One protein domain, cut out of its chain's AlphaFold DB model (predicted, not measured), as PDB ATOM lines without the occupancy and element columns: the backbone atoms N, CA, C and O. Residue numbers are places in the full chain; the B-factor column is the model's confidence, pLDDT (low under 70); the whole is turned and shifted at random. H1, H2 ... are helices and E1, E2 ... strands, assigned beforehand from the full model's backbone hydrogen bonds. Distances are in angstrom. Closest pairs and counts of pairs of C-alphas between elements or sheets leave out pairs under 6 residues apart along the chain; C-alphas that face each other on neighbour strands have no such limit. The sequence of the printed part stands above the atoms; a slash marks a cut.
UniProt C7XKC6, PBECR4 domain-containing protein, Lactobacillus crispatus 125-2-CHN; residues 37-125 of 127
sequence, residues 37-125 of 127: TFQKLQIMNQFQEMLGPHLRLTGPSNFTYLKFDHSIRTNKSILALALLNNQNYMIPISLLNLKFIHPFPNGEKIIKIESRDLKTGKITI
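Overview. This is residues 37 to 125 of the 127 residues of the protein "PBECR4 domain-containing protein" of Lactobacillus crispatus 125-2-CHN (UniProt C7XKC6). A twisted wall of four antiparallel strands, E1, E4, E5 and E6, has two short helices, H1 and H2, on one face, while the small hairpin E2 and E3 turns off it next to E5. From E6 a long link wraps round to E1 and goes on to a second hairpin, E7 and E8, an arm that reaches away from the body and makes much of the length; its residues 117 to 122 stick out. The printed part has 89 residues, with two named helices followed by eight named strands, H1 H2 E1 E2 E3 E4 E5 E6 E7 E8, and its class is mixed, helices and strands. The sheet's order is E1, E4, E5, E6. The whole is compact, with a radius of gyration of the C-alphas of 13.5 A and spans of 40 by 28 by 26 A.

Along the chain. Begin with the sheet: E1 is residues 55 to 58, E4 residues 70 to 74 with 13.4 A from first to last C-alpha, E5 residues 79 to 85 with 19.7 A, and E6 residues 90 to 97 with 19.7 A. Find C-alpha 79, where E5 begins, at (27.740, -2.479, 26.288). H1 is residues 37 to 44, 10.5 A long, from C-alpha 37 at (30.913, 7.009, 36.901); H2 is residues 47 to 51. E2 is residues 61 to 63, E3 66 to 68, E7 113 to 116, and E8 123 to 125, with C-alpha 125 at (35.396, -22.544, 27.089).

Arrangement. E4, E5 and E6 form a meander, each strand the antiparallel neighbour of the one before. Look for N 72 and O 81 at 3.0 A between E4 and E5, N 82 and O 94 at 2.8 A between E5 and E6, and N 56 and O 73 at 2.8 A between E1 and E4. The sheet is only just strongly twisted, with C-alphas up to 4.2 A off its best plane, and E6 bends by 58 degrees at residue 93. H1 and H2 are on the same face. H1 has a height over the sheet of 5.7 A; its closest C-alpha pair with E6 is Gln 39 and Asn 97, 6.3 A. H2 has a height of 8.0 A; its closest pair with E4 is Met 50 and Thr 74, 6.4 A. In H1, 3 of 4 O i to N i+4 pairs are within hydrogen-bond range; in H2, 0 of 1, beside 2 of 2 O i to N i+3 pairs. E1 runs on into E2 at 86 degrees. In the hairpin E2 and E3, N 63 and O 66 are 2.8 A apart; the closest C-alphas of E3 and E5 are those of Phe 68 and Leu 84, 5.3 A. In the hairpin E7 and E8, N 115 and O 124 are 2.8 A apart; E7 is apart from E1 and E6.

Size, cuts and confidence. The two C-alphas farthest apart are those of His 102 and Thr 120, 41.8 A. The printed part has no cut. The link E6 to E7, 15 residues, is long, and its residues 108 to 109 pair antiparallel with 56 to 57 of E1. The mean pLDDT of the printed part is 89.2, and no printed residue is under 70.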
ATOM      1  N   THR A  37      31.248   7.956  35.826       87.81
ATOM      2  CA  THR A  37      30.913   7.009  36.901       87.81
ATOM      3  C   THR A  37      29.543   6.385  36.705       87.81
ATOM      4  O   THR A  37      29.439   5.165  36.611       87.81
ATOM      5  N   PHE A  38      28.495   7.199  36.597       85.81
ATOM      6  CA  PHE A  38      27.130   6.681  36.522       85.81
ATOM      7  C   PHE A  38      26.861   5.945  35.211       85.81
ATOM      8  O   PHE A  38      26.202   4.910  35.231       85.81
ATOM      9  N   GLN A  39      27.449   6.397  34.098       84.44
ATOM     10  CA  GLN A  39      27.345   5.697  32.816       84.44
ATOM     11  C   GLN A  39      27.880   4.264  32.902       84.44
ATOM     12  O   GLN A  39      27.281   3.352  32.336       84.44
ATOM     13  N   LYS A  40      28.991   4.067  33.625       85.62
ATOM     14  CA  LYS A  40      29.591   2.748  33.849       85.62
ATOM     15  C   LYS A  40      28.784   1.931  34.849       85.62
ATOM     16  O   LYS A  40      28.445   0.794  34.546       85.62
ATOM     17  N   LEU A  41      28.396   2.505  35.988       85.94
ATOM     18  CA  LEU A  41      27.578   1.806  36.988       85.94
ATOM     19  C   LEU A  41      26.241   1.306  36.414       85.94
ATOM     20  O   LEU A  41      25.838   0.190  36.727       85.94
ATOM     21  N   GLN A  42      25.604   2.069  35.517       86.56
ATOM     22  CA  GLN A  42      24.356   1.685  34.837       86.56
ATOM     23  C   GLN A  42      24.449   0.392  34.017       86.56
ATOM     24  O   GLN A  42      23.421  -0.227  33.754       86.56
ATOM     25  N   ILE A  43      25.648   0.004  33.577       85.62
ATOM     26  CA  ILE A  43      25.867  -1.202  32.768       85.62
ATOM     27  C   ILE A  43      26.657  -2.285  33.499       85.62
ATOM     28  O   ILE A  43      26.744  -3.400  32.995       85.62
ATOM     29  N   MET A  44      27.209  -2.000  34.683       83.56
ATOM     30  CA  MET A  44      27.945  -2.995  35.472       83.56
ATOM     31  C   MET A  44      27.068  -4.205  35.821       83.56
ATOM     32  O   MET A  44      27.544  -5.335  35.791       83.56
ATOM     33  N   ASN A  45      25.778  -3.989  36.092       81.94
ATOM     34  CA  ASN A  45      24.818  -5.071  36.341       81.94
ATOM     35  C   ASN A  45      24.549  -5.946  35.102       81.94
ATOM     36  O   ASN A  45      24.133  -7.090  35.239       81.94
ATOM     37  N   GLN A  46      24.810  -5.423  33.905       84.75
ATOM     38  CA  GLN A  46      24.659  -6.116  32.628       84.75
ATOM     39  C   GLN A  46      25.974  -6.762  32.174       84.75
ATOM     40  O   GLN A  46      26.020  -7.337  31.095       84.75
ATOM     41  N   PHE A  47      27.044  -6.714  32.979       83.19
ATOM     42  CA  PHE A  47      28.337  -7.292  32.604       83.19
ATOM     43  C   PHE A  47      28.256  -8.799  32.309       83.19
ATOM     44  O   PHE A  47      29.011  -9.293  31.484       83.19
ATOM     45  N   GLN A  48      27.296  -9.517  32.902       83.12
ATOM     46  CA  GLN A  48      27.024 -10.927  32.588       83.12
ATOM     47  C   GLN A  48      26.675 -11.157  31.105       83.12
ATOM     48  O   GLN A  48      27.002 -12.204  30.561       83.12
ATOM     49  N   GLU A  49      26.116 -10.164  30.406       84.75
ATOM     50  CA  GLU A  49      25.866 -10.242  28.958       84.75
ATOM     51  C   GLU A  49      27.168 -10.363  28.146       84.75
ATOM     52  O   GLU A  49      27.139 -10.825  27.008       84.75
ATOM     53  N   MET A  50      28.318  -9.970  28.716       82.56
ATOM     54  CA  MET A  50      29.646 -10.190  28.123       82.56
ATOM     55  C   MET A  50      30.143 -11.627  28.226       82.56
ATOM     56  O   MET A  50      31.169 -11.945  27.634       82.56
ATOM     57  N   LEU A  51      29.467 -12.463  29.005       78.38
ATOM     58  CA  LEU A  51      29.817 -13.865  29.181       78.38
ATOM     59  C   LEU A  51      28.898 -14.792  28.389       78.38
ATOM     60  O   LEU A  51      29.031 -15.991  28.557       78.38
ATOM     61  N   GLY A  52      27.974 -14.250  27.588       75.88
ATOM     62  CA  GLY A  52      27.037 -15.037  26.793       75.88
ATOM     63  C   GLY A  52      27.435 -15.196  25.317       75.88
ATOM     64  O   GLY A  52      28.290 -14.466  24.805       75.88
ATOM     65  N   PRO A  53      26.699 -16.035  24.561       75.88
ATOM     66  CA  PRO A  53      27.106 -16.540  23.241       75.88
ATOM     67  C   PRO A  53      26.948 -15.536  22.088       75.88
ATOM     68  O   PRO A  53      27.064 -15.880  20.906       75.88
ATOM     69  N   HIS A  54      26.581 -14.291  22.388       86.19
ATOM     70  CA  HIS A  54      26.125 -13.309  21.405       86.19
ATOM     71  C   HIS A  54      26.938 -12.019  21.482       86.19
ATOM     72  O   HIS A  54      26.399 -10.919  21.644       86.19
ATOM     73  N   LEU A  55      28.251 -12.169  21.325       92.94
ATOM     74  CA  LEU A  55      29.193 -11.061  21.251       92.94
ATOM     75  C   LEU A  55      29.685 -10.818  19.830       92.94
ATOM     76  O   LEU A  55      29.646 -11.692  18.958       92.94
ATOM     77  N   ARG A  56      30.169  -9.597  19.609       94.56
ATOM     78  CA  ARG A  56      30.803  -9.178  18.366       94.56
ATOM     79  C   ARG A  56      32.144  -8.517  18.646       94.56
ATOM     80  O   ARG A  56      32.255  -7.741  19.594       94.56
ATOM     81  N   LEU A  57      33.131  -8.805  17.808       95.00
ATOM     82  CA  LEU A  57      34.443  -8.176  17.807       95.00
ATOM     83  C   LEU A  57      34.451  -7.051  16.773       95.00
ATOM     84  O   LEU A  57      34.215  -7.282  15.590       95.00
ATOM     85  N   THR A  58      34.711  -5.826  17.205       95.81
ATOM     86  CA  THR A  58      34.840  -4.679  16.301       95.81
ATOM     87  C   THR A  58      36.291  -4.427  15.928       95.81
ATOM     88  O   THR A  58      37.201  -4.783  16.678       95.81
ATOM     89  N   GLY A  59      36.495  -3.732  14.809       94.38
ATOM     90  CA  GLY A  59      37.758  -3.064  14.506       94.38
ATOM     91  C   GLY A  59      37.977  -1.788  15.338       94.38
ATOM     92  O   GLY A  59      37.223  -1.537  16.295       94.38
ATOM     93  N   PRO A  60      38.983  -0.982  14.955       93.62
ATOM     94  CA  PRO A  60      39.367   0.227  15.671       93.62
ATOM     95  C   PRO A  60      38.312   1.323  15.550       93.62
ATOM     96  O   PRO A  60      37.587   1.410  14.558       93.62
ATOM     97  N   SER A  61      38.248   2.188  16.559       92.00
ATOM     98  CA  SER A  61      37.390   3.373  16.537       92.00
ATOM     99  C   SER A  61      37.990   4.508  17.357       92.00
ATOM    100  O   SER A  61      38.779   4.296  18.282       92.00
ATOM    101  N   ASN A  62      37.575   5.727  17.023       90.38
ATOM    102  CA  ASN A  62      37.976   6.937  17.718       90.38
ATOM    103  C   ASN A  62      36.739   7.743  18.127       90.38
ATOM    104  O   ASN A  62      35.962   8.173  17.280       90.38
ATOM    105  N   PHE A  63      36.576   7.939  19.428       84.50
ATOM    106  CA  PHE A  63      35.563   8.788  20.044       84.50
ATOM    107  C   PHE A  63      36.255   9.951  20.760       84.50
ATOM    108  O   PHE A  63      37.424   9.841  21.124       84.50
ATOM    109  N   THR A  64      35.526  11.038  21.031       78.38
ATOM    110  CA  THR A  64      36.056  12.311  21.566       78.38
ATOM    111  C   THR A  64      37.052  12.160  22.722       78.38
ATOM    112  O   THR A  64      38.022  12.907  22.796       78.38
ATOM    113  N   TYR A  65      36.842  11.178  23.605       79.00
ATOM    114  CA  TYR A  65      37.697  10.925  24.771       79.00
ATOM    115  C   TYR A  65      38.228   9.489  24.847       79.00
ATOM    116  O   TYR A  65      38.721   9.069  25.894       79.00
ATOM    117  N   LEU A  66      38.092   8.703  23.773       85.62
ATOM    118  CA  LEU A  66      38.524   7.310  23.768       85.62
ATOM    119  C   LEU A  66      38.874   6.821  22.366       85.62
ATOM    120  O   LEU A  66      38.008   6.688  21.504       85.62
ATOM    121  N   LYS A  67      40.131   6.417  22.207       91.62
ATOM    122  CA  LYS A  67      40.609   5.642  21.065       91.62
ATOM    123  C   LYS A  67      40.846   4.199  21.499       91.62
ATOM    124  O   LYS A  67      41.394   3.971  22.578       91.62
ATOM    125  N   PHE A  68      40.437   3.244  20.672       94.06
ATOM    126  CA  PHE A  68      40.691   1.822  20.894       94.06
ATOM    127  C   PHE A  68      40.939   1.091  19.575       94.06
ATOM    128  O   PHE A  68      40.469   1.526  18.521       94.06
ATOM    129  N   ASP A  69      41.646  -0.034  19.653       95.75
ATOM    130  CA  ASP A  69      42.014  -0.843  18.489       95.75
ATOM    131  C   ASP A  69      40.958  -1.905  18.179       95.75
ATOM    132  O   ASP A  69      40.706  -2.215  17.020       95.75
ATOM    133  N   HIS A  70      40.294  -2.422  19.213       95.81
ATOM    134  CA  HIS A  70      39.180  -3.356  19.086       95.81
ATOM    135  C   HIS A  70      38.156  -3.141  20.194       95.81
ATOM    136  O   HIS A  70      38.427  -2.497  21.210       95.81
ATOM    137  N   SER A  71      36.970  -3.722  20.038       95.06
ATOM    138  CA  SER A  71      36.051  -3.874  21.160       95.06
ATOM    139  C   SER A  71      35.286  -5.186  21.096       95.06
ATOM    140  O   SER A  71      34.970  -5.675  20.014       95.06
ATOM    141  N   ILE A  72      34.972  -5.741  22.262       94.38
ATOM    142  CA  ILE A  72      34.021  -6.844  22.395       94.38
ATOM    143  C   ILE A  72      32.698  -6.230  22.823       94.38
ATOM    144  O   ILE A  72      32.602  -5.678  23.917       94.38
ATOM    145  N   ARG A  73      31.679  -6.302  21.974       93.56
ATOM    146  CA  ARG A  73      30.358  -5.734  22.253       93.56
ATOM    147  C   ARG A  73      29.271  -6.788  22.269       93.56
ATOM    148  O   ARG A  73      29.299  -7.755  21.517       93.56
ATOM    149  N   THR A  74      28.262  -6.540  23.085       92.31
ATOM    150  CA  THR A  74      26.999  -7.287  23.045       92.31
ATOM    151  C   THR A  74      26.290  -7.089  21.701       92.31
ATOM    152  O   THR A  74      26.349  -6.011  21.098       92.31
ATOM    153  N   ASN A  75      25.580  -8.114  21.216       87.94
ATOM    154  CA  ASN A  75      24.844  -8.018  19.951       87.94
ATOM    155  C   ASN A  75      23.798  -6.884  19.988       87.94
ATOM    156  O   ASN A  75      23.717  -6.091  19.054       87.94
ATOM    157  N   LYS A  76      23.089  -6.730  21.117       85.06
ATOM    158  CA  LYS A  76      22.010  -5.746  21.338       85.06
ATOM    159  C   LYS A  76      22.469  -4.287  21.554       85.06
ATOM    160  O   LYS A  76      21.669  -3.477  22.002       85.06
ATOM    161  N   SER A  77      23.727  -3.927  21.269       83.69
ATOM    162  CA  SER A  77      24.266  -2.571  21.524       83.69
ATOM    163  C   SER A  77      24.046  -2.106  22.973       83.69
ATOM    164  O   SER A  77      23.687  -0.957  23.207       83.69
ATOM    165  N   ILE A  78      24.228  -2.988  23.957       87.56
ATOM    166  CA  ILE A  78      24.047  -2.632  25.372       87.56
ATOM    167  C   ILE A  78      25.347  -2.050  25.919       87.56
ATOM    168  O   ILE A  78      25.398  -0.923  26.409       87.56
ATOM    169  N   LEU A  79      26.417  -2.829  25.797       91.62
ATOM    170  CA  LEU A  79      27.740  -2.479  26.288       91.62
ATOM    171  C   LEU A  79      28.845  -3.014  25.370       91.62
ATOM    172  O   LEU A  79      28.633  -3.987  24.631       91.62
ATOM    173  N   ALA A  80      30.015  -2.377  25.454       92.88
ATOM    174  CA  ALA A  80      31.259  -2.829  24.839       92.88
ATOM    175  C   ALA A  80      32.443  -2.741  25.805       92.88
ATOM    176  O   ALA A  80      32.541  -1.806  26.598       92.88
ATOM    177  N   LEU A  81      33.379  -3.673  25.682       92.75
ATOM    178  CA  LEU A  81      34.696  -3.612  26.293       92.75
ATOM    179  C   LEU A  81      35.697  -3.139  25.243       92.75
ATOM    180  O   LEU A  81      36.009  -3.877  24.312       92.75
ATOM    181  N   ALA A  82      36.163  -1.903  25.376       93.81
ATOM    182  CA  ALA A  82      37.181  -1.324  24.511       93.81
ATOM    183  C   ALA A  82      38.561  -1.887  24.860       93.81
ATOM    184  O   ALA A  82      38.926  -1.965  26.038       93.81
ATOM    185  N   LEU A  83      39.320  -2.240  23.827       94.56
ATOM    186  CA  LEU A  83      40.597  -2.933  23.903       94.56
ATOM    187  C   LEU A  83      41.693  -2.122  23.203       94.56
ATOM    188  O   LEU A  83      41.497  -1.632  22.091       94.56
ATOM    189  N   LEU A  84      42.853  -2.019  23.846       94.56
ATOM    190  CA  LEU A  84      44.068  -1.446  23.272       94.56
ATOM    191  C   LEU A  84      45.074  -2.558  22.984       94.56
ATOM    192  O   LEU A  84      45.297  -3.423  23.832       94.56
ATOM    193  N   ASN A  85      45.705  -2.522  21.821       93.56
ATOM    194  CA  ASN A  85      46.775  -3.435  21.471       93.56
ATOM    195  C   ASN A  85      48.067  -3.043  22.204       93.56
ATOM    196  O   ASN A  85      48.557  -1.924  22.068       93.56
ATOM    197  N   ASN A  86      48.641  -3.981  22.958       91.62
ATOM    198  CA  ASN A  86      49.942  -3.843  23.608       91.62
ATOM    199  C   ASN A  86      50.979  -4.795  22.986       91.62
ATOM    200  O   ASN A  86      51.639  -5.556  23.695       91.62
ATOM    201  N   GLN A  87      51.068  -4.779  21.650       89.00
ATOM    202  CA  GLN A  87      51.928  -5.592  20.771       89.00
ATOM    203  C   GLN A  87      51.623  -7.098  20.771       89.00
ATOM    204  O   GLN A  87      51.433  -7.680  19.707       89.00
ATOM    205  N   ASN A  88      51.543  -7.722  21.946       86.44
ATOM    206  CA  ASN A  88      51.392  -9.171  22.102       86.44
ATOM    207  C   ASN A  88      49.981  -9.589  22.533       86.44
ATOM    208  O   ASN A  88      49.615 -10.756  22.420       86.44
ATOM    209  N   TYR A  89      49.198  -8.662  23.085       88.94
ATOM    210  CA  TYR A  89      47.863  -8.939  23.608       88.94
ATOM    211  C   TYR A  89      47.002  -7.678  23.638       88.94
ATOM    212  O   TYR A  89      47.497  -6.550  23.603       88.94
ATOM    213  N   MET A  90      45.693  -7.892  23.734       92.00
ATOM    214  CA  MET A  90      44.693  -6.839  23.854       92.00
ATOM    215  C   MET A  90      44.400  -6.552  25.329       92.00
ATOM    216  O   MET A  90      44.081  -7.462  26.094       92.00
ATOM    217  N   ILE A  91      44.488  -5.286  25.732       90.88
ATOM    218  CA  ILE A  91      44.242  -4.826  27.102       90.88
ATOM    219  C   ILE A  91      42.878  -4.143  27.174       90.88
ATOM    220  O   ILE A  91      42.666  -3.153  26.473       90.88
ATOM    221  N   PRO A  92      41.969  -4.583  28.057       90.31
ATOM    222  CA  PRO A  92      40.752  -3.843  28.342       90.31
ATOM    223  C   PRO A  92      41.048  -2.473  28.950       90.31
ATOM    224  O   PRO A  92      41.614  -2.368  30.037       90.31
ATOM    225  N   ILE A  93      40.617  -1.413  28.268       89.25
ATOM    226  CA  ILE A  93      40.829  -0.031  28.712       89.25
ATOM    227  C   ILE A  93      39.540   0.652  29.161       89.25
ATOM    228  O   ILE A  93      39.586   1.584  29.964       89.25
ATOM    229  N   SER A  94      38.369   0.215  28.694       87.56
ATOM    230  CA  SER A  94      37.096   0.823  29.093       87.56
ATOM    231  C   SER A  94      35.917  -0.115  28.944       87.56
ATOM    232  O   SER A  94      35.821  -0.832  27.955       87.56
ATOM    233  N   LEU A  95      34.970  -0.010  29.872       89.44
ATOM    234  CA  LEU A  95      33.611  -0.498  29.690       89.44
ATOM    235  C   LEU A  95      32.742   0.668  29.197       89.44
ATOM    236  O   LEU A  95      32.767   1.753  29.782       89.44
ATOM    237  N   LEU A  96      32.035   0.463  28.091       89.88
ATOM    238  CA  LEU A  96      31.267   1.473  27.371       89.88
ATOM    239  C   LEU A  96      29.783   1.168  27.436       89.88
ATOM    240  O   LEU A  96      29.378   0.039  27.172       89.88
ATOM    241  N   ASN A  97      28.988   2.192  27.728       90.50
ATOM    242  CA  ASN A  97      27.536   2.129  27.653       90.50
ATOM    243  C   ASN A  97      27.100   2.541  26.249       90.50
ATOM    244  O   ASN A  97      27.101   3.721  25.904       90.50
ATOM    245  N   LEU A  98      26.763   1.548  25.429       90.88
ATOM    246  CA  LEU A  98      26.481   1.758  24.014       90.88
ATOM    247  C   LEU A  98      25.130   2.435  23.763       90.88
ATOM    248  O   LEU A  98      24.937   2.955  22.673       90.88
ATOM    249  N   LYS A  99      24.241   2.511  24.765       87.44
ATOM    250  CA  LYS A  99      22.962   3.242  24.673       87.44
ATOM    251  C   LYS A  99      23.144   4.748  24.445       87.44
ATOM    252  O   LYS A  99      22.211   5.422  24.030       87.44
ATOM    253  N   PHE A 100      24.329   5.275  24.758       84.25
ATOM    254  CA  PHE A 100      24.669   6.694  24.621       84.25
ATOM    255  C   PHE A 100      25.730   6.952  23.546       84.25
ATOM    256  O   PHE A 100      26.188   8.083  23.401       84.25
ATOM    257  N   ILE A 101      26.156   5.918  22.813       84.75
ATOM    258  CA  ILE A 101      27.235   6.016  21.828       84.75
ATOM    259  C   ILE A 101      26.711   5.505  20.492       84.75
ATOM    260  O   ILE A 101      26.709   4.303  20.219       84.75
ATOM    261  N   HIS A 102      26.274   6.442  19.655       81.00
ATOM    262  CA  HIS A 102      25.748   6.159  18.329       81.00
ATOM    263  C   HIS A 102      26.338   7.128  17.295       81.00
ATOM    264  O   HIS A 102      26.353   8.333  17.550       81.00
ATOM    265  N   PRO A 103      26.791   6.631  16.130       87.31
ATOM    266  CA  PRO A 103      26.899   5.217  15.751       87.31
ATOM    267  C   PRO A 103      28.048   4.490  16.483       87.31
ATOM    268  O   PRO A 103      29.017   5.108  16.916       87.31
ATOM    269  N   PHE A 104      27.955   3.161  16.606       91.19
ATOM    270  CA  PHE A 104      29.041   2.306  17.107       91.19
ATOM    271  C   PHE A 104      29.305   1.172  16.104       91.19
ATOM    272  O   PHE A 104      28.336   0.656  15.542       91.19
ATOM    273  N   PRO A 105      30.565   0.754  15.874       91.56
ATOM    274  CA  PRO A 105      30.866  -0.300  14.908       91.56
ATOM    275  C   PRO A 105      30.106  -1.607  15.187       91.56
ATOM    276  O   PRO A 105      30.046  -2.071  16.328       91.56
ATOM    277  N   ASN A 106      29.560  -2.229  14.137       90.88
ATOM    278  CA  ASN A 106      28.832  -3.499  14.261       90.88
ATOM    279  C   ASN A 106      29.762  -4.668  14.611       90.88
ATOM    280  O   ASN A 106      29.432  -5.484  15.471       90.88
ATOM    281  N   GLY A 107      30.924  -4.750  13.958       93.81
ATOM    282  CA  GLY A 107      31.880  -5.842  14.143       93.81
ATOM    283  C   GLY A 107      31.395  -7.203  13.637       93.81
ATOM    284  O   GLY A 107      30.279  -7.351  13.130       93.81
ATOM    285  N   GLU A 108      32.239  -8.211  13.810       95.25
ATOM    286  CA  GLU A 108      32.022  -9.599  13.397       95.25
ATOM    287  C   GLU A 108      31.594 -10.471  14.574       95.25
ATOM    288  O   GLU A 108      31.920 -10.176  15.719       95.25
ATOM    289  N   LYS A 109      30.845 -11.547  14.319       94.56
ATOM    290  CA  LYS A 109      30.371 -12.440  15.382       94.56
ATOM    291  C   LYS A 109      31.551 -13.180  16.023       94.56
ATOM    292  O   LYS A 109      32.340 -13.803  15.321       94.56
ATOM    293  N   ILE A 110      31.618 -13.173  17.353       92.25
ATOM    294  CA  ILE A 110      32.553 -14.023  18.091       92.25
ATOM    295  C   ILE A 110      32.016 -15.455  18.071       92.25
ATOM    296  O   ILE A 110      30.869 -15.703  18.441       92.25
ATOM    297  N   ILE A 111      32.843 -16.391  17.605       90.50
ATOM    298  CA  ILE A 111      32.480 -17.810  17.481       90.50
ATOM    299  C   ILE A 111      32.811 -18.625  18.733       90.50
ATOM    300  O   ILE A 111      32.220 -19.680  18.942       90.50
ATOM    301  N   LYS A 112      33.771 -18.161  19.539       87.75
ATOM    302  CA  LYS A 112      34.272 -18.866  20.718       87.75
ATOM    303  C   LYS A 112      34.992 -17.902  21.653       87.75
ATOM    304  O   LYS A 112      35.737 -17.044  21.181       87.75
ATOM    305  N   ILE A 113      34.814 -18.088  22.957       88.00
ATOM    306  CA  ILE A 113      35.623 -17.443  23.992       88.00
ATOM    307  C   ILE A 113      36.253 -18.549  24.832       88.00
ATOM    308  O   ILE A 113      35.602 -19.521  25.210       88.00
ATOM    309  N   GLU A 114      37.543 -18.417  25.107       90.31
ATOM    310  CA  GLU A 114      38.285 -19.366  25.924       90.31
ATOM    311  C   GLU A 114      39.083 -18.617  26.979       90.31
ATOM    312  O   GLU A 114      39.674 -17.571  26.714       90.31
ATOM    313  N   SER A 115      39.124 -19.180  28.178       89.19
ATOM    314  CA  SER A 115      40.063 -18.793  29.217       89.19
ATOM    315  C   SER A 115      41.169 -19.829  29.300       89.19
ATOM    316  O   SER A 115      40.896 -21.031  29.307       89.19
ATOM    317  N   ARG A 116      42.418 -19.369  29.373       92.25
ATOM    318  CA  ARG A 116      43.588 -20.213  29.608       92.25
ATOM    319  C   ARG A 116      44.220 -19.819  30.930       92.25
ATOM    320  O   ARG A 116      44.663 -18.684  31.096       92.25
ATOM    321  N   ASP A 117      44.309 -20.772  31.843       91.25
ATOM    322  CA  ASP A 117      45.096 -20.605  33.055       91.25
ATOM    323  C   ASP A 117      46.590 -20.573  32.692       91.25
ATOM    324  O   ASP A 117      47.112 -21.497  32.069       91.25
ATOM    325  N   LEU A 118      47.285 -19.496  33.063       86.44
ATOM    326  CA  LEU A 118      48.684 -19.283  32.673       86.44
ATOM    327  C   LEU A 118      49.679 -20.188  33.415       86.44
ATOM    328  O   LEU A 118      50.812 -20.320  32.963       86.44
ATOM    329  N   LYS A 119      49.293 -20.795  34.545       92.00
ATOM    330  CA  LYS A 119      50.170 -21.673  35.337       92.00
ATOM    331  C   LYS A 119      50.050 -23.129  34.901       92.00
ATOM    332  O   LYS A 119      51.045 -23.831  34.802       92.00
ATOM    333  N   THR A 120      48.821 -23.576  34.679       94.81
ATOM    334  CA  THR A 120      48.474 -24.975  34.391       94.81
ATOM    335  C   THR A 120      48.253 -25.233  32.905       94.81
ATOM    336  O   THR A 120      48.206 -26.384  32.485       94.81
ATOM    337  N   GLY A 121      48.061 -24.182  32.103       93.50
ATOM    338  CA  GLY A 121      47.686 -24.293  30.694       93.50
ATOM    339  C   GLY A 121      46.240 -24.747  30.471       93.50
ATOM    340  O   GLY A 121      45.827 -24.877  29.319       93.50
ATOM    341  N   LYS A 122      45.457 -24.974  31.536       95.25
ATOM    342  CA  LYS A 122      44.076 -25.456  31.440       95.25
ATOM    343  C   LYS A 122      43.224 -24.474  30.639       95.25
ATOM    344  O   LYS A 122      43.137 -23.297  30.990       95.25
ATOM    345  N   ILE A 123      42.562 -24.978  29.600       94.19
ATOM    346  CA  ILE A 123      41.623 -24.214  28.775       94.19
ATOM    347  C   ILE A 123      40.196 -24.475  29.266       94.19
ATOM    348  O   ILE A 123      39.807 -25.618  29.494       94.19
ATOM    349  N   THR A 124      39.420 -23.408  29.430       91.25
ATOM    350  CA  THR A 124      37.990 -23.444  29.752       91.25
ATOM    351  C   THR A 124      37.239 -22.639  28.703       91.25
ATOM    352  O   THR A 124      37.561 -21.474  28.483       91.25
ATOM    353  N   ILE A 125      36.248 -23.243  28.055       88.25
ATOM    354  CA  ILE A 125      35.396 -22.544  27.089       88.25
ATOM    355  C   ILE A 125      34.355 -21.735  27.872       88.25
ATOM    356  O   ILE A 125      33.690 -22.275  28.756       88.25
TER     357      ILE A 125